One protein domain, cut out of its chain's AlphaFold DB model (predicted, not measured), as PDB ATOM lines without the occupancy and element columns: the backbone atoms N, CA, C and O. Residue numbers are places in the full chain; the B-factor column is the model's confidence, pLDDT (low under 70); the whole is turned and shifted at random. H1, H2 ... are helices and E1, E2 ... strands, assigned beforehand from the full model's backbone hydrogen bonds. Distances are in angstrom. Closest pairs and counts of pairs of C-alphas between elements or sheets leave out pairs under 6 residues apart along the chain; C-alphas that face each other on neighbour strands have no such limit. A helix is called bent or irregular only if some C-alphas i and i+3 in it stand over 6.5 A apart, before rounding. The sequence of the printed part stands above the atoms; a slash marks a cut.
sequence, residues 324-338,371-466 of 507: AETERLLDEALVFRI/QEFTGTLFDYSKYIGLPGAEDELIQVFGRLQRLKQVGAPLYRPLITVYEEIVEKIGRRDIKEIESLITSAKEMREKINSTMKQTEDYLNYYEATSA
ATOM      1  N   ALA A 324      -3.282 -28.861  -6.184       70.31
ATOM      2  CA  ALA A 324      -3.953 -28.104  -7.234       70.31
ATOM      3  C   ALA A 324      -4.443 -29.007  -8.377       70.31
ATOM      4  O   ALA A 324      -5.561 -28.847  -8.861       70.31
ATOM      5  N   GLU A 325      -3.636 -29.985  -8.782       66.31
ATOM      6  CA  GLU A 325      -4.009 -30.944  -9.821       66.31
ATOM      7  C   GLU A 325      -5.057 -31.946  -9.331       66.31
ATOM      8  O   GLU A 325      -6.002 -32.239 -10.061       66.31
ATOM      9  N   THR A 326      -4.937 -32.419  -8.086       79.62
ATOM     10  CA  THR A 326      -5.922 -33.302  -7.446       79.62
ATOM     11  C   THR A 326      -7.283 -32.618  -7.364       79.62
ATOM     12  O   THR A 326      -8.286 -33.216  -7.733       79.62
ATOM     13  N   GLU A 327      -7.328 -31.354  -6.938       82.50
ATOM     14  CA  GLU A 327      -8.554 -30.550  -6.877       82.50
ATOM     15  C   GLU A 327      -9.169 -30.327  -8.262       82.50
ATOM     16  O   GLU A 327     -10.368 -30.533  -8.443       82.50
ATOM     17  N   ARG A 328      -8.348 -29.997  -9.266       80.06
ATOM     18  CA  ARG A 328      -8.818 -29.822 -10.646       80.06
ATOM     19  C   ARG A 328      -9.438 -31.104 -11.206       80.06
ATOM     20  O   ARG A 328     -10.503 -31.053 -11.816       80.06
ATOM     21  N   LEU A 329      -8.770 -32.244 -11.017       77.56
ATOM     22  CA  LEU A 329      -9.279 -33.536 -11.480       77.56
ATOM     23  C   LEU A 329     -10.466 -34.026 -10.649       77.56
ATOM     24  O   LEU A 329     -11.317 -34.728 -11.185       77.56
ATOM     25  N   LEU A 330     -10.553 -33.656  -9.369       86.62
ATOM     26  CA  LEU A 330     -11.725 -33.929  -8.539       86.62
ATOM     27  C   LEU A 330     -12.945 -33.176  -9.067       86.62
ATOM     28  O   LEU A 330     -14.002 -33.780  -9.227       86.62
ATOM     29  N   ASP A 331     -12.795 -31.891  -9.391       85.94
ATOM     30  CA  ASP A 331     -13.870 -31.112 -10.009       85.94
ATOM     31  C   ASP A 331     -14.309 -31.719 -11.338       85.94
ATOM     32  O   ASP A 331     -15.505 -31.870 -11.567       85.94
ATOM     33  N   GLU A 332     -13.362 -32.135 -12.181       80.38
ATOM     34  CA  GLU A 332     -13.658 -32.805 -13.447       80.38
ATOM     35  C   GLU A 332     -14.343 -34.167 -13.249       80.38
ATOM     36  O   GLU A 332     -15.299 -34.488 -13.957       80.38
ATOM     37  N   ALA A 333     -13.903 -34.957 -12.266       84.06
ATOM     38  CA  ALA A 333     -14.478 -36.264 -11.965       84.06
ATOM     39  C   ALA A 333     -15.942 -36.165 -11.518       84.06
ATOM     40  O   ALA A 333     -16.738 -37.033 -11.881       84.06
ATOM     41  N   LEU A 334     -16.291 -35.106 -10.779       88.19
ATOM     42  CA  LEU A 334     -17.638 -34.836 -10.270       88.19
ATOM     43  C   LEU A 334     -18.589 -34.246 -11.323       88.19
ATOM     44  O   LEU A 334     -19.788 -34.125 -11.055       88.19
ATOM     45  N   VAL A 335     -18.096 -33.869 -12.506       87.94
ATOM     46  CA  VAL A 335     -18.958 -33.448 -13.616       87.94
ATOM     47  C   VAL A 335     -19.763 -34.647 -14.114       87.94
ATOM     48  O   VAL A 335     -19.229 -35.738 -14.293       87.94
ATOM     49  N   PHE A 336     -21.048 -34.424 -14.364       85.00
ATOM     50  CA  PHE A 336     -21.998 -35.425 -14.830       85.00
ATOM     51  C   PHE A 336     -22.504 -35.039 -16.225       85.00
ATOM     52  O   PHE A 336     -23.100 -33.967 -16.386       85.00
ATOM     53  N   ARG A 337     -22.240 -35.870 -17.246       84.19
ATOM     54  CA  ARG A 337     -22.618 -35.594 -18.645       84.19
ATOM     55  C   ARG A 337     -23.349 -36.770 -19.277       84.19
ATOM     56  O   ARG A 337     -22.772 -37.831 -19.462       84.19
ATOM     57  N   ILE A 338     -24.582 -36.542 -19.713       79.38
ATOM     58  CA  ILE A 338     -25.314 -37.472 -20.574       79.38
ATOM     59  C   ILE A 338     -25.221 -36.938 -22.003       79.38
ATOM     60  O   ILE A 338     -25.825 -35.912 -22.329       79.38
ATOM     61  N   GLN A 371     -32.808 -35.835 -24.285       56.91
ATOM     62  CA  GLN A 371     -32.471 -34.806 -23.305       56.91
ATOM     63  C   GLN A 371     -30.984 -34.903 -22.972       56.91
ATOM     64  O   GLN A 371     -30.548 -35.821 -22.283       56.91
ATOM     65  N   GLU A 372     -30.211 -33.957 -23.498       68.31
ATOM     66  CA  GLU A 372     -28.824 -33.735 -23.099       68.31
ATOM     67  C   GLU A 372     -28.807 -33.128 -21.694       68.31
ATOM     68  O   GLU A 372     -29.531 -32.170 -21.411       68.31
ATOM     69  N   PHE A 373     -27.977 -33.672 -20.806       77.44
ATOM     70  CA  PHE A 373     -27.813 -33.134 -19.459       77.44
ATOM     71  C   PHE A 373     -26.334 -32.954 -19.142       77.44
ATOM     72  O   PHE A 373     -25.538 -33.881 -19.263       77.44
ATOM     73  N   THR A 374     -25.972 -31.745 -18.719       80.56
ATOM     74  CA  THR A 374     -24.654 -31.430 -18.164       80.56
ATOM     75  C   THR A 374     -24.864 -30.752 -16.819       80.56
ATOM     76  O   THR A 374     -25.515 -29.711 -16.744       80.56
ATOM     77  N   GLY A 375     -24.315 -31.342 -15.762       83.25
ATOM     78  CA  GLY A 375     -24.402 -30.836 -14.394       83.25
ATOM     79  C   GLY A 375     -23.279 -31.390 -13.526       83.25
ATOM     80  O   GLY A 375     -22.274 -31.889 -14.036       83.25
ATOM     81  N   THR A 376     -23.437 -31.314 -12.211       86.31
ATOM     82  CA  THR A 376     -22.517 -31.945 -11.250       86.31
ATOM     83  C   THR A 376     -23.198 -33.144 -10.591       86.31
ATOM     84  O   THR A 376     -24.423 -33.223 -10.565       86.31
ATOM     85  N   LEU A 377     -22.427 -34.054  -9.989       85.25
ATOM     86  CA  LEU A 377     -22.936 -35.147  -9.147       85.25
ATOM     87  C   LEU A 377     -23.960 -34.670  -8.091       85.25
ATOM     88  O   LEU A 377     -24.873 -35.397  -7.715       85.25
ATOM     89  N   PHE A 378     -23.837 -33.425  -7.626       85.19
ATOM     90  CA  PHE A 378     -24.753 -32.820  -6.655       85.19
ATOM     91  C   PHE A 378     -26.130 -32.450  -7.232       85.19
ATOM     92  O   PHE A 378     -27.066 -32.254  -6.467       85.19
ATOM     93  N   ASP A 379     -26.290 -32.388  -8.555       85.19
ATOM     94  CA  ASP A 379     -27.567 -32.122  -9.231       85.19
ATOM     95  C   ASP A 379     -28.423 -33.396  -9.405       85.19
ATOM     96  O   ASP A 379     -29.239 -33.488 -10.326       85.19
ATOM     97  N   TYR A 380     -28.250 -34.387  -8.525       80.88
ATOM     98  CA  TYR A 380     -28.846 -35.724  -8.626       80.88
ATOM     99  C   TYR A 380     -30.368 -35.722  -8.808       80.88
ATOM    100  O   TYR A 380     -30.908 -36.542  -9.553       80.88
ATOM    101  N   SER A 381     -31.073 -34.745  -8.235       80.62
ATOM    102  CA  SER A 381     -32.519 -34.590  -8.407       80.62
ATOM    103  C   SER A 381     -32.952 -34.348  -9.862       80.62
ATOM    104  O   SER A 381     -34.111 -34.586 -10.195       80.62
ATOM    105  N   LYS A 382     -32.056 -33.854 -10.726       83.75
ATOM    106  CA  LYS A 382     -32.354 -33.491 -12.121       83.75
ATOM    107  C   LYS A 382     -32.152 -34.649 -13.102       83.75
ATOM    108  O   LYS A 382     -32.782 -34.636 -14.154       83.75
ATOM    109  N   TYR A 383     -31.311 -35.635 -12.774       82.19
ATOM    110  CA  TYR A 383     -30.941 -36.711 -13.706       82.19
ATOM    111  C   TYR A 383     -31.334 -38.131 -13.268       82.19
ATOM    112  O   TYR A 383     -31.230 -39.045 -14.079       82.19
ATOM    113  N   ILE A 384     -31.848 -38.338 -12.046       75.75
ATOM    114  CA  ILE A 384     -32.258 -39.658 -11.501       75.75
ATOM    115  C   ILE A 384     -33.282 -40.432 -12.369       75.75
ATOM    116  O   ILE A 384     -33.480 -41.630 -12.167       75.75
ATOM    117  N   GLY A 385     -33.920 -39.781 -13.346       73.19
ATOM    118  CA  GLY A 385     -34.867 -40.400 -14.282       73.19
ATOM    119  C   GLY A 385     -34.465 -40.363 -15.760       73.19
ATOM    120  O   GLY A 385     -35.280 -40.750 -16.594       73.19
ATOM    121  N   LEU A 386     -33.267 -39.878 -16.106       79.19
ATOM    122  CA  LEU A 386     -32.843 -39.745 -17.504       79.19
ATOM    123  C   LEU A 386     -32.243 -41.057 -18.048       79.19
ATOM    124  O   LEU A 386     -31.492 -41.729 -17.334       79.19
ATOM    125  N   PRO A 387     -32.523 -41.429 -19.313       71.06
ATOM    126  CA  PRO A 387     -31.864 -42.565 -19.954       71.06
ATOM    127  C   PRO A 387     -30.358 -42.289 -20.094       71.06
ATOM    128  O   PRO A 387     -29.965 -41.211 -20.533       71.06
ATOM    129  N   GLY A 388     -29.514 -43.250 -19.701       74.81
ATOM    130  CA  GLY A 388     -28.047 -43.109 -19.694       74.81
ATOM    131  C   GLY A 388     -27.450 -42.543 -18.397       74.81
ATOM    132  O   GLY A 388     -26.231 -42.450 -18.277       74.81
ATOM    133  N   ALA A 389     -28.275 -42.203 -17.399       77.06
ATOM    134  CA  ALA A 389     -27.779 -41.744 -16.100       77.06
ATOM    135  C   ALA A 389     -26.986 -42.830 -15.346       77.06
ATOM    136  O   ALA A 389     -26.004 -42.519 -14.681       77.06
ATOM    137  N   GLU A 390     -27.388 -44.099 -15.460       76.88
ATOM    138  CA  GLU A 390     -26.687 -45.225 -14.826       76.88
ATOM    139  C   GLU A 390     -25.282 -45.423 -15.416       76.88
ATOM    140  O   GLU A 390     -24.318 -45.566 -14.663       76.88
ATOM    141  N   ASP A 391     -25.141 -45.325 -16.741       76.69
ATOM    142  CA  ASP A 391     -23.847 -45.441 -17.424       76.69
ATOM    143  C   ASP A 391     -22.893 -44.305 -17.026       76.69
ATOM    144  O   ASP A 391     -21.720 -44.545 -16.738       76.69
ATOM    145  N   GLU A 392     -23.388 -43.067 -16.938       81.81
ATOM    146  CA  GLU A 392     -22.558 -41.934 -16.515       81.81
ATOM    147  C   GLU A 392     -22.198 -41.999 -15.018       81.81
ATOM    148  O   GLU A 392     -21.086 -41.626 -14.648       81.81
ATOM    149  N   LEU A 393     -23.062 -42.542 -14.147       80.88
ATOM    150  CA  LEU A 393     -22.704 -42.808 -12.742       80.88
ATOM    151  C   LEU A 393     -21.542 -43.805 -12.637       80.88
ATOM    152  O   LEU A 393     -20.637 -43.606 -11.822       80.88
ATOM    153  N   ILE A 394     -21.523 -44.839 -13.486       78.06
ATOM    154  CA  ILE A 394     -20.408 -45.795 -13.570       78.06
ATOM    155  C   ILE A 394     -19.126 -45.083 -14.024       78.06
ATOM    156  O   ILE A 394     -18.059 -45.307 -13.447       78.06
ATOM    157  N   GLN A 395     -19.217 -44.184 -15.011       78.12
ATOM    158  CA  GLN A 395     -18.068 -43.397 -15.471       78.12
ATOM    159  C   GLN A 395     -17.532 -42.464 -14.378       78.12
ATOM    160  O   GLN A 395     -16.322 -42.432 -14.141       78.12
ATOM    161  N   VAL A 396     -18.408 -41.746 -13.668       80.25
ATOM    162  CA  VAL A 396     -18.041 -40.891 -12.525       80.25
ATOM    163  C   VAL A 396     -17.346 -41.709 -11.438       80.25
ATOM    164  O   VAL A 396     -16.272 -41.324 -10.973       80.25
ATOM    165  N   PHE A 397     -17.901 -42.867 -11.076       82.19
ATOM    166  CA  PHE A 397     -17.288 -43.764 -10.100       82.19
ATOM    167  C   PHE A 397     -15.886 -44.211 -10.539       82.19
ATOM    168  O   PHE A 397     -14.936 -44.146  -9.759       82.19
ATOM    169  N   GLY A 398     -15.723 -44.596 -11.809       71.88
ATOM    170  CA  GLY A 398     -14.425 -44.966 -12.377       71.88
ATOM    171  C   GLY A 398     -13.404 -43.822 -12.344       71.88
ATOM    172  O   GLY A 398     -12.240 -44.046 -12.002       71.88
ATOM    173  N   ARG A 399     -13.829 -42.584 -12.641       80.94
ATOM    174  CA  ARG A 399     -12.980 -41.382 -12.522       80.94
ATOM    175  C   ARG A 399     -12.522 -41.162 -11.075       80.94
ATOM    176  O   ARG A 399     -11.335 -40.930 -10.848       80.94
ATOM    177  N   LEU A 400     -13.426 -41.303 -10.103       81.62
ATOM    178  CA  LEU A 400     -13.119 -41.167  -8.674       81.62
ATOM    179  C   LEU A 400     -12.149 -42.250  -8.172       81.62
ATOM    180  O   LEU A 400     -11.194 -41.922  -7.468       81.62
ATOM    181  N   GLN A 401     -12.316 -43.510  -8.589       77.69
ATOM    182  CA  GLN A 401     -11.394 -44.602  -8.231       77.69
ATOM    183  C   GLN A 401      -9.969 -44.346  -8.731       77.69
ATOM    184  O   GLN A 401      -9.006 -44.517  -7.982       77.69
ATOM    185  N   ARG A 402      -9.817 -43.882  -9.979       74.62
ATOM    186  CA  ARG A 402      -8.499 -43.514 -10.526       74.62
ATOM    187  C   ARG A 402      -7.881 -42.362  -9.739       74.62
ATOM    188  O   ARG A 402      -6.711 -42.423  -9.368       74.62
ATOM    189  N   LEU A 403      -8.673 -41.339  -9.415       77.19
ATOM    190  CA  LEU A 403      -8.197 -40.208  -8.621       77.19
ATOM    191  C   LEU A 403      -7.794 -40.621  -7.198       77.19
ATOM    192  O   LEU A 403      -6.838 -40.085  -6.656       77.19
ATOM    193  N   LYS A 404      -8.456 -41.611  -6.596       80.19
ATOM    194  CA  LYS A 404      -8.090 -42.152  -5.276       80.19
ATOM    195  C   LYS A 404      -6.712 -42.822  -5.257       80.19
ATOM    196  O   LYS A 404      -6.048 -42.844  -4.215       80.19
ATOM    197  N   GLN A 405      -6.305 -43.386  -6.395       72.56
ATOM    198  CA  GLN A 405      -5.021 -44.061  -6.567       72.56
ATOM    199  C   GLN A 405      -3.878 -43.061  -6.790       72.56
ATOM    200  O   GLN A 405      -2.828 -43.214  -6.168       72.56
ATOM    201  N   VAL A 406      -4.102 -42.036  -7.623       70.00
ATOM    202  CA  VAL A 406      -3.053 -41.115  -8.116       70.00
ATOM    203  C   VAL A 406      -3.068 -39.741  -7.418       70.00
ATOM    204  O   VAL A 406      -2.066 -39.031  -7.397       70.00
ATOM    205  N   GLY A 407      -4.204 -39.339  -6.850       72.25
ATOM    206  CA  GLY A 407      -4.396 -38.053  -6.181       72.25
ATOM    207  C   GLY A 407      -3.777 -37.993  -4.786       72.25
ATOM    208  O   GLY A 407      -3.429 -39.013  -4.187       72.25
ATOM    209  N   ALA A 408      -3.666 -36.776  -4.250       78.19
ATOM    210  CA  ALA A 408      -3.043 -36.547  -2.955       78.19
ATOM    211  C   ALA A 408      -3.707 -37.382  -1.826       78.19
ATOM    212  O   ALA A 408      -4.936 -37.354  -1.683       78.19
ATOM    213  N   PRO A 409      -2.933 -38.084  -0.969       80.62
ATOM    214  CA  PRO A 409      -3.469 -39.075  -0.026       80.62
ATOM    215  C   PRO A 409      -4.556 -38.565   0.931       80.62
ATOM    216  O   PRO A 409      -5.471 -39.315   1.275       80.62
ATOM    217  N   LEU A 410      -4.497 -37.288   1.330       83.94
ATOM    218  CA  LEU A 410      -5.488 -36.668   2.223       83.94
ATOM    219  C   LEU A 410      -6.901 -36.607   1.621       83.94
ATOM    220  O   LEU A 410      -7.865 -36.493   2.372       83.94
ATOM    221  N   TYR A 411      -7.042 -36.724   0.298       86.50
ATOM    222  CA  TYR A 411      -8.339 -36.736  -0.380       86.50
ATOM    223  C   TYR A 411      -9.026 -38.102  -0.362       86.50
ATOM    224  O   TYR A 411     -10.211 -38.178  -0.670       86.50
ATOM    225  N   ARG A 412      -8.346 -39.191   0.027       86.38
ATOM    226  CA  ARG A 412      -8.930 -40.546  -0.007       86.38
ATOM    227  C   ARG A 412     -10.216 -40.692   0.820       86.38
ATOM    228  O   ARG A 412     -11.168 -41.252   0.279       86.38
ATOM    229  N   PRO A 413     -10.302 -40.189   2.071       88.00
ATOM    230  CA  PRO A 413     -11.544 -40.249   2.841       88.00
ATOM    231  C   PRO A 413     -12.671 -39.461   2.168       88.00
ATOM    232  O   PRO A 413     -13.795 -39.945   2.100       88.00
ATOM    233  N   LEU A 414     -12.355 -38.292   1.601       90.44
ATOM    234  CA  LEU A 414     -13.320 -37.466   0.876       90.44
ATOM    235  C   LEU A 414     -13.842 -38.178  -0.380       90.44
ATOM    236  O   LEU A 414     -15.045 -38.197  -0.623       90.44
ATOM    237  N   ILE A 415     -12.947 -38.789  -1.161       88.75
ATOM    238  CA  ILE A 415     -13.315 -39.546  -2.362       88.75
ATOM    239  C   ILE A 415     -14.222 -40.725  -1.993       88.75
ATOM    240  O   ILE A 415     -15.186 -40.980  -2.704       88.75
ATOM    241  N   THR A 416     -14.000 -41.383  -0.851       87.94
ATOM    242  CA  THR A 416     -14.900 -42.439  -0.362       87.94
ATOM    243  C   THR A 416     -16.297 -41.941  -0.003       87.94
ATOM    244  O   THR A 416     -17.267 -42.643  -0.273       87.94
ATOM    245  N   VAL A 417     -16.441 -40.716   0.505       88.44
ATOM    246  CA  VAL A 417     -17.775 -40.120   0.698       88.44
ATOM    247  C   VAL A 417     -18.459 -39.856  -0.651       88.44
ATOM    248  O   VAL A 417     -19.655 -40.101  -0.793       88.44
ATOM    249  N   TYR A 418     -17.721 -39.415  -1.678       91.25
ATOM    250  CA  TYR A 418     -18.287 -39.262  -3.025       91.25
ATOM    251  C   TYR A 418     -18.662 -40.600  -3.672       91.25
ATOM    252  O   TYR A 418     -19.694 -40.680  -4.334       91.25
ATOM    253  N   GLU A 419     -17.873 -41.651  -3.449       86.38
ATOM    254  CA  GLU A 419     -18.205 -43.024  -3.854       86.38
ATOM    255  C   GLU A 419     -19.533 -43.479  -3.224       86.38
ATOM    256  O   GLU A 419     -20.398 -43.993  -3.934       86.38
ATOM    257  N   GLU A 420     -19.736 -43.222  -1.927       87.06
ATOM    258  CA  GLU A 420     -20.989 -43.537  -1.224       87.06
ATOM    259  C   GLU A 420     -22.182 -42.747  -1.787       87.06
ATOM    260  O   GLU A 420     -23.272 -43.297  -1.959       87.06
ATOM    261  N   ILE A 421     -21.987 -41.468  -2.129       87.25
ATOM    262  CA  ILE A 421     -23.022 -40.644  -2.774       87.25
ATOM    263  C   ILE A 421     -23.421 -41.250  -4.127       87.25
ATOM    264  O   ILE A 421     -24.613 -41.407  -4.391       87.25
ATOM    265  N   VAL A 422     -22.454 -41.637  -4.967       85.75
ATOM    266  CA  VAL A 422     -22.725 -42.288  -6.262       85.75
ATOM    267  C   VAL A 422     -23.509 -43.589  -6.067       85.75
ATOM    268  O   VAL A 422     -24.490 -43.833  -6.774       85.75
ATOM    269  N   GLU A 423     -23.131 -44.400  -5.080       82.12
ATOM    270  CA  GLU A 423     -23.802 -45.662  -4.767       82.12
ATOM    271  C   GLU A 423     -25.252 -45.457  -4.296       82.12
ATOM    272  O   GLU A 423     -26.163 -46.137  -4.780       82.12
ATOM    273  N   LYS A 424     -25.495 -44.496  -3.394       82.12
ATOM    274  CA  LYS A 424     -26.847 -44.167  -2.912       82.12
ATOM    275  C   LYS A 424     -27.738 -43.620  -4.030       82.12
ATOM    276  O   LYS A 424     -28.900 -44.023  -4.125       82.12
ATOM    277  N   ILE A 425     -27.190 -42.791  -4.925       82.94
ATOM    278  CA  ILE A 425     -27.905 -42.305  -6.118       82.94
ATOM    279  C   ILE A 425     -28.277 -43.479  -7.033       82.94
ATOM    280  O   ILE A 425     -29.435 -43.582  -7.443       82.94
ATOM    281  N   GLY A 426     -27.343 -44.398  -7.305       79.88
ATOM    282  CA  GLY A 426     -27.596 -45.582  -8.133       79.88
ATOM    283  C   GLY A 426     -28.670 -46.510  -7.551       79.88
ATOM    284  O   GLY A 426     -29.527 -47.012  -8.276       79.88
ATOM    285  N   ARG A 427     -28.699 -46.674  -6.222       78.94
ATOM    286  CA  ARG A 427     -29.732 -47.446  -5.502       78.94
ATOM    287  C   ARG A 427     -31.072 -46.709  -5.355       78.94
ATOM    288  O   ARG A 427     -32.024 -47.291  -4.837       78.94
ATOM    289  N   ARG A 428     -31.161 -45.451  -5.812       75.75
ATOM    290  CA  ARG A 428     -32.313 -44.541  -5.658       75.75
ATOM    291  C   ARG A 428     -32.711 -44.282  -4.197       75.75
ATOM    292  O   ARG A 428     -33.879 -44.017  -3.913       75.75
ATOM    293  N   ASP A 429     -31.748 -44.330  -3.277       78.25
ATOM    294  CA  ASP A 429     -31.970 -44.015  -1.864       78.25
ATOM    295  C   ASP A 429     -31.596 -42.558  -1.564       78.25
ATOM    296  O   ASP A 429     -30.426 -42.201  -1.459       78.25
ATOM    297  N   ILE A 430     -32.613 -41.703  -1.444       77.56
ATOM    298  CA  ILE A 430     -32.452 -40.241  -1.394       77.56
ATOM    299  C   ILE A 430     -32.389 -39.705   0.050       77.56
ATOM    300  O   ILE A 430     -32.093 -38.533   0.271       77.56
ATOM    301  N   LYS A 431     -32.646 -40.542   1.065       78.19
ATOM    302  CA  LYS A 431     -32.906 -40.075   2.442       78.19
ATOM    303  C   LYS A 431     -31.721 -39.370   3.113       78.19
ATOM    304  O   LYS A 431     -31.942 -38.493   3.939       78.19
ATOM    305  N   GLU A 432     -30.492 -39.740   2.758       82.88
ATOM    306  CA  GLU A 432     -29.259 -39.268   3.416       82.88
ATOM    307  C   GLU A 432     -28.284 -38.561   2.461       82.88
ATOM    308  O   GLU A 432     -27.159 -38.244   2.838       82.88
ATOM    309  N   ILE A 433     -28.678 -38.314   1.209       85.00
ATOM    310  CA  ILE A 433     -27.755 -37.747   0.217       85.00
ATOM    311  C   ILE A 433     -27.381 -36.300   0.580       85.00
ATOM    312  O   ILE A 433     -26.205 -35.948   0.554       85.00
ATOM    313  N   GLU A 434     -28.342 -35.468   0.989       87.06
ATOM    314  CA  GLU A 434     -28.087 -34.057   1.337       87.06
ATOM    315  C   GLU A 434     -27.124 -33.883   2.528       87.06
ATOM    316  O   GLU A 434     -26.246 -33.012   2.514       87.06
ATOM    317  N   SER A 435     -27.242 -34.731   3.556       87.69
ATOM    318  CA  SER A 435     -26.340 -34.689   4.715       87.69
ATOM    319  C   SER A 435     -24.926 -35.145   4.347       87.69
ATOM    320  O   SER A 435     -23.950 -34.534   4.795       87.69
ATOM    321  N   LEU A 436     -24.800 -36.157   3.481       85.88
ATOM    322  CA  LEU A 436     -23.513 -36.606   2.947       85.88
ATOM    323  C   LEU A 436     -22.851 -35.546   2.063       85.88
ATOM    324  O   LEU A 436     -21.655 -35.302   2.206       85.88
ATOM    325  N   ILE A 437     -23.614 -34.867   1.200       89.56
ATOM    326  CA  ILE A 437     -23.103 -33.770   0.363       89.56
ATOM    327  C   ILE A 437     -22.568 -32.634   1.238       89.56
ATOM    328  O   ILE A 437     -21.492 -32.100   0.966       89.56
ATOM    329  N   THR A 438     -23.297 -32.273   2.294       90.12
ATOM    330  CA  THR A 438     -22.871 -31.224   3.232       90.12
ATOM    331  C   THR A 438     -21.577 -31.623   3.943       90.12
ATOM    332  O   THR A 438     -20.603 -30.874   3.913       90.12
ATOM    333  N   SER A 439     -21.520 -32.850   4.467       86.81
ATOM    334  CA  SER A 439     -20.329 -33.393   5.137       86.81
ATOM    335  C   SER A 439     -19.113 -33.464   4.201       86.81
ATOM    336  O   SER A 439     -17.990 -33.151   4.601       86.81
ATOM    337  N   ALA A 440     -19.320 -33.834   2.933       90.25
ATOM    338  CA  ALA A 440     -18.267 -33.876   1.921       90.25
ATOM    339  C   ALA A 440     -17.714 -32.475   1.609       90.25
ATOM    340  O   ALA A 440     -16.499 -32.302   1.507       90.25
ATOM    341  N   LYS A 441     -18.579 -31.459   1.503       90.88
ATOM    342  CA  LYS A 441     -18.157 -30.064   1.288       90.88
ATOM    343  C   LYS A 441     -17.311 -29.546   2.450       90.88
ATOM    344  O   LYS A 441     -16.220 -29.033   2.214       90.88
ATOM    345  N   GLU A 442     -17.757 -29.760   3.686       91.44
ATOM    346  CA  GLU A 442     -17.004 -29.371   4.886       91.44
ATOM    347  C   GLU A 442     -15.634 -30.063   4.949       91.44
ATOM    348  O   GLU A 442     -14.608 -29.433   5.224       91.44
ATOM    349  N   MET A 443     -15.587 -31.363   4.636       89.31
ATOM    350  CA  MET A 443     -14.337 -32.121   4.587       89.31
ATOM    351  C   MET A 443     -13.393 -31.591   3.499       89.31
ATOM    352  O   MET A 443     -12.202 -31.413   3.763       89.31
ATOM    353  N   ARG A 444     -13.912 -31.281   2.304       92.56
ATOM    354  CA  ARG A 444     -13.132 -30.702   1.200       92.56
ATOM    355  C   ARG A 444     -12.545 -29.339   1.567       92.56
ATOM    356  O   ARG A 444     -11.371 -29.090   1.297       92.56
ATOM    357  N   GLU A 445     -13.316 -28.471   2.218       92.19
ATOM    358  CA  GLU A 445     -12.838 -27.163   2.693       92.19
ATOM    359  C   GLU A 445     -11.757 -27.299   3.773       92.19
ATOM    360  O   GLU A 445     -10.732 -26.604   3.745       92.19
ATOM    361  N   LYS A 446     -11.937 -28.239   4.707       91.44
ATOM    362  CA  LYS A 446     -10.962 -28.509   5.769       91.44
ATOM    363  C   LYS A 446      -9.640 -29.048   5.219       91.44
ATOM    364  O   LYS A 446      -8.577 -28.583   5.632       91.44
ATOM    365  N   ILE A 447      -9.685 -29.992   4.276       88.56
ATOM    366  CA  ILE A 447      -8.481 -30.522   3.617       88.56
ATOM    367  C   ILE A 447      -7.751 -29.393   2.882       88.56
ATOM    368  O   ILE A 447      -6.545 -29.213   3.061       88.56
ATOM    369  N   ASN A 448      -8.488 -28.578   2.124       85.81
ATOM    370  CA  ASN A 448      -7.921 -27.467   1.366       85.81
ATOM    371  C   ASN A 448      -7.256 -26.408   2.246       85.81
ATOM    372  O   ASN A 448      -6.141 -25.974   1.955       85.81
ATOM    373  N   SER A 449      -7.926 -25.979   3.315       88.00
ATOM    374  CA  SER A 449      -7.366 -24.997   4.248       88.00
ATOM    375  C   SER A 449      -6.122 -25.532   4.955       88.00
ATOM    376  O   SER A 449      -5.120 -24.824   5.020       88.00
ATOM    377  N   THR A 450      -6.146 -26.793   5.394       86.88
ATOM    378  CA  THR A 450      -5.004 -27.439   6.060       86.88
ATOM    379  C   THR A 450      -3.802 -27.535   5.125       86.88
ATOM    380  O   THR A 450      -2.715 -27.093   5.479       86.88
ATOM    381  N   MET A 451      -3.988 -28.048   3.905       82.25
ATOM    382  CA  MET A 451      -2.889 -28.150   2.943       82.25
ATOM    383  C   MET A 451      -2.324 -26.779   2.567       82.25
ATOM    384  O   MET A 451      -1.111 -26.649   2.449       82.25
ATOM    385  N   LYS A 452      -3.179 -25.752   2.431       84.00
ATOM    386  CA  LYS A 452      -2.725 -24.377   2.180       84.00
ATOM    387  C   LYS A 452      -1.834 -23.865   3.307       84.00
ATOM    388  O   LYS A 452      -0.772 -23.326   3.045       84.00
ATOM    389  N   GLN A 453      -2.265 -24.049   4.552       85.94
ATOM    390  CA  GLN A 453      -1.506 -23.611   5.721       85.94
ATOM    391  C   GLN A 453      -0.162 -24.331   5.823       85.94
ATOM    392  O   GLN A 453       0.838 -23.701   6.150       85.94
ATOM    393  N   THR A 454      -0.127 -25.631   5.522       84.31
ATOM    394  CA  THR A 454       1.120 -26.401   5.483       84.31
ATOM    395  C   THR A 454       2.056 -25.891   4.393       84.31
ATOM    396  O   THR A 454       3.232 -25.689   4.664       84.31
ATOM    397  N   GLU A 455       1.548 -25.643   3.185       78.44
ATOM    398  CA  GLU A 455       2.327 -25.090   2.071       78.44
ATOM    399  C   GLU A 455       2.868 -23.693   2.406       78.44
ATOM    400  O   GLU A 455       4.061 -23.443   2.265       78.44
ATOM    401  N   ASP A 456       2.027 -22.807   2.946       83.06
ATOM    402  CA  ASP A 456       2.425 -21.469   3.393       83.06
ATOM    403  C   ASP A 456       3.492 -21.539   4.504       83.06
ATOM    404  O   ASP A 456       4.453 -20.766   4.499       83.06
ATOM    405  N   TYR A 457       3.361 -22.485   5.440       84.75
ATOM    406  CA  TYR A 457       4.344 -22.713   6.500       84.75
ATOM    407  C   TYR A 457       5.669 -23.254   5.960       84.75
ATOM    408  O   TYR A 457       6.724 -22.783   6.380       84.75
ATOM    409  N   LEU A 458       5.638 -24.213   5.031       79.06
ATOM    410  CA  LEU A 458       6.838 -24.754   4.392       79.06
ATOM    411  C   LEU A 458       7.542 -23.680   3.564       79.06
ATOM    412  O   LEU A 458       8.741 -23.498   3.731       79.06
ATOM    413  N   ASN A 459       6.800 -22.891   2.787       74.56
ATOM    414  CA  ASN A 459       7.335 -21.748   2.047       74.56
ATOM    415  C   ASN A 459       7.988 -20.724   2.988       74.56
ATOM    416  O   ASN A 459       9.083 -20.229   2.722       74.56
ATOM    417  N   TYR A 460       7.340 -20.415   4.115       85.38
ATOM    418  CA  TYR A 460       7.918 -19.552   5.143       85.38
ATOM    419  C   TYR A 460       9.182 -20.167   5.758       85.38
ATOM    420  O   TYR A 460      10.185 -19.471   5.930       85.38
ATOM    421  N   TYR A 461       9.157 -21.459   6.086       79.38
ATOM    422  CA  TYR A 461      10.292 -22.171   6.662       79.38
ATOM    423  C   TYR A 461      11.463 -22.230   5.682       79.38
ATOM    424  O   TYR A 461      12.575 -21.931   6.086       79.38
ATOM    425  N   GLU A 462      11.244 -22.524   4.404       71.69
ATOM    426  CA  GLU A 462      12.280 -22.482   3.368       71.69
ATOM    427  C   GLU A 462      12.856 -21.073   3.208       71.69
ATOM    428  O   GLU A 462      14.075 -20.897   3.192       71.69
ATOM    429  N   ALA A 463      11.997 -20.051   3.179       77.19
ATOM    430  CA  ALA A 463      12.429 -18.662   3.074       77.19
ATOM    431  C   ALA A 463      13.250 -18.191   4.288       77.19
ATOM    432  O   ALA A 463      14.126 -17.337   4.143       77.19
ATOM    433  N   THR A 464      12.977 -18.722   5.485       79.62
ATOM    434  CA  THR A 464      13.611 -18.283   6.745       79.62
ATOM    435  C   THR A 464      14.727 -19.193   7.244       79.62
ATOM    436  O   THR A 464      15.630 -18.727   7.937       79.62
ATOM    437  N   SER A 465      14.688 -20.469   6.876       58.66
ATOM    438  CA  SER A 465      15.603 -21.523   7.327       58.66
ATOM    439  C   SER A 465      16.575 -21.950   6.240       58.66
ATOM    440  O   SER A 465      17.338 -22.885   6.474       58.66
ATOM    441  N   ALA A 466      16.583 -21.270   5.082       55.19
ATOM    442  CA  ALA A 466      17.645 -21.398   4.096       55.19
ATOM    443  C   ALA A 466      18.998 -21.307   4.828       55.19
ATOM    444  O   ALA A 466      19.338 -20.239   5.359       55.19
TER     445      ALA A 466
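Overview. This is residues 324 to 338 and 371 to 466 of the 507 residues of an uncharacterized protein of Verrucomicrobiales bacterium (UniProt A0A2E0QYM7). Three long helices, H3, H4 and H5, run up and down as two helical hairpins in turn; H1 packs along part of H3, and a strand pair, E1 and E2, sits with the short helix H2 at the end of the body where H5 begins. H5 runs far past the others, and its residues 452 to 465, with residue 466, stick out as an arm that makes much of the length. The printed part has 111 residues, with five named helices and two named strands in the order H1 E1 E2 H2 H3 H4 H5; the two strands are antiparallel, and the class is mostly helix. The whole is loose, with a radius of gyration of the C-alphas of 16.6 A, and spans 59 by 24 by 21 A.

Arrangement. Look first at E1, residues 335 to 338, and E2, residues 373 to 376: they are antiparallel neighbours at 163 degrees, with N 336 and O 375 at 2.8 A and N 375 and O 336 at 3.0 A, both within hydrogen-bond range. Next find H3, residues 389 to 406; its closest C-alpha to E1 is that of Glu 392, 6.6 A from that of Ile 338. H1, residues 324 to 333, touches residues 396 to 403 of H3 alone, opposite ways at a shallow tilt of 18 degrees; the closest C-alphas are those of Ala 333 and Arg 399, 5.4 A apart. H4, residues 409 to 426, forms a helical hairpin with H3, at a shallow tilt of 13 degrees; the C-alphas of Lys 404 and Arg 412 come closest, at 5.6 A. H5, residues 433 to 465, forms the second helical hairpin with H4, at a shallow tilt of 14 degrees; its residues 433 to 447 alone touch H4, closest at the C-alphas of Leu 414 and Ala 440, 6.2 A. H3 and H5 are apart. H2, residues 377 to 383, is close to but not clearly touching H4, with the C-alphas of Tyr 380 and Ile 425 at 7.1 A. In H1, H3 and H5 every O i to N i+4 pair is within hydrogen-bond range; H4 has 12 of 14, and H2 has 0 of 3, with 2 of 4 O i to N i+3 pairs.

Along the chain. Find C-alpha 324 at (-3.953, -28.104, -7.234), where H1 begins. H3 measures 26.0 A and H4 26.3 A from first to last C-alpha. H5 runs 46.8 A, from C-alpha 433 at (-27.755, -37.747, 0.217) to C-alpha 465 at (15.603, -21.523, 7.327). H2 and H4 are irregular: C-alphas 378 and 381 are 8.2 A apart, and C-alphas 410 and 413 are 7.1 A apart.

Size, cuts and confidence. The two C-alphas farthest apart, those of Pro 387 and Ala 466, are 59.0 A apart. Residues 339 to 370 are not printed, and C-alphas 338 and 371 are 8.1 A apart across this cut. Of the links printed whole, H4 to H5 is short and the others are tight. The pLDDT is under 70 at residues 325, 371, 372, 465 and 466.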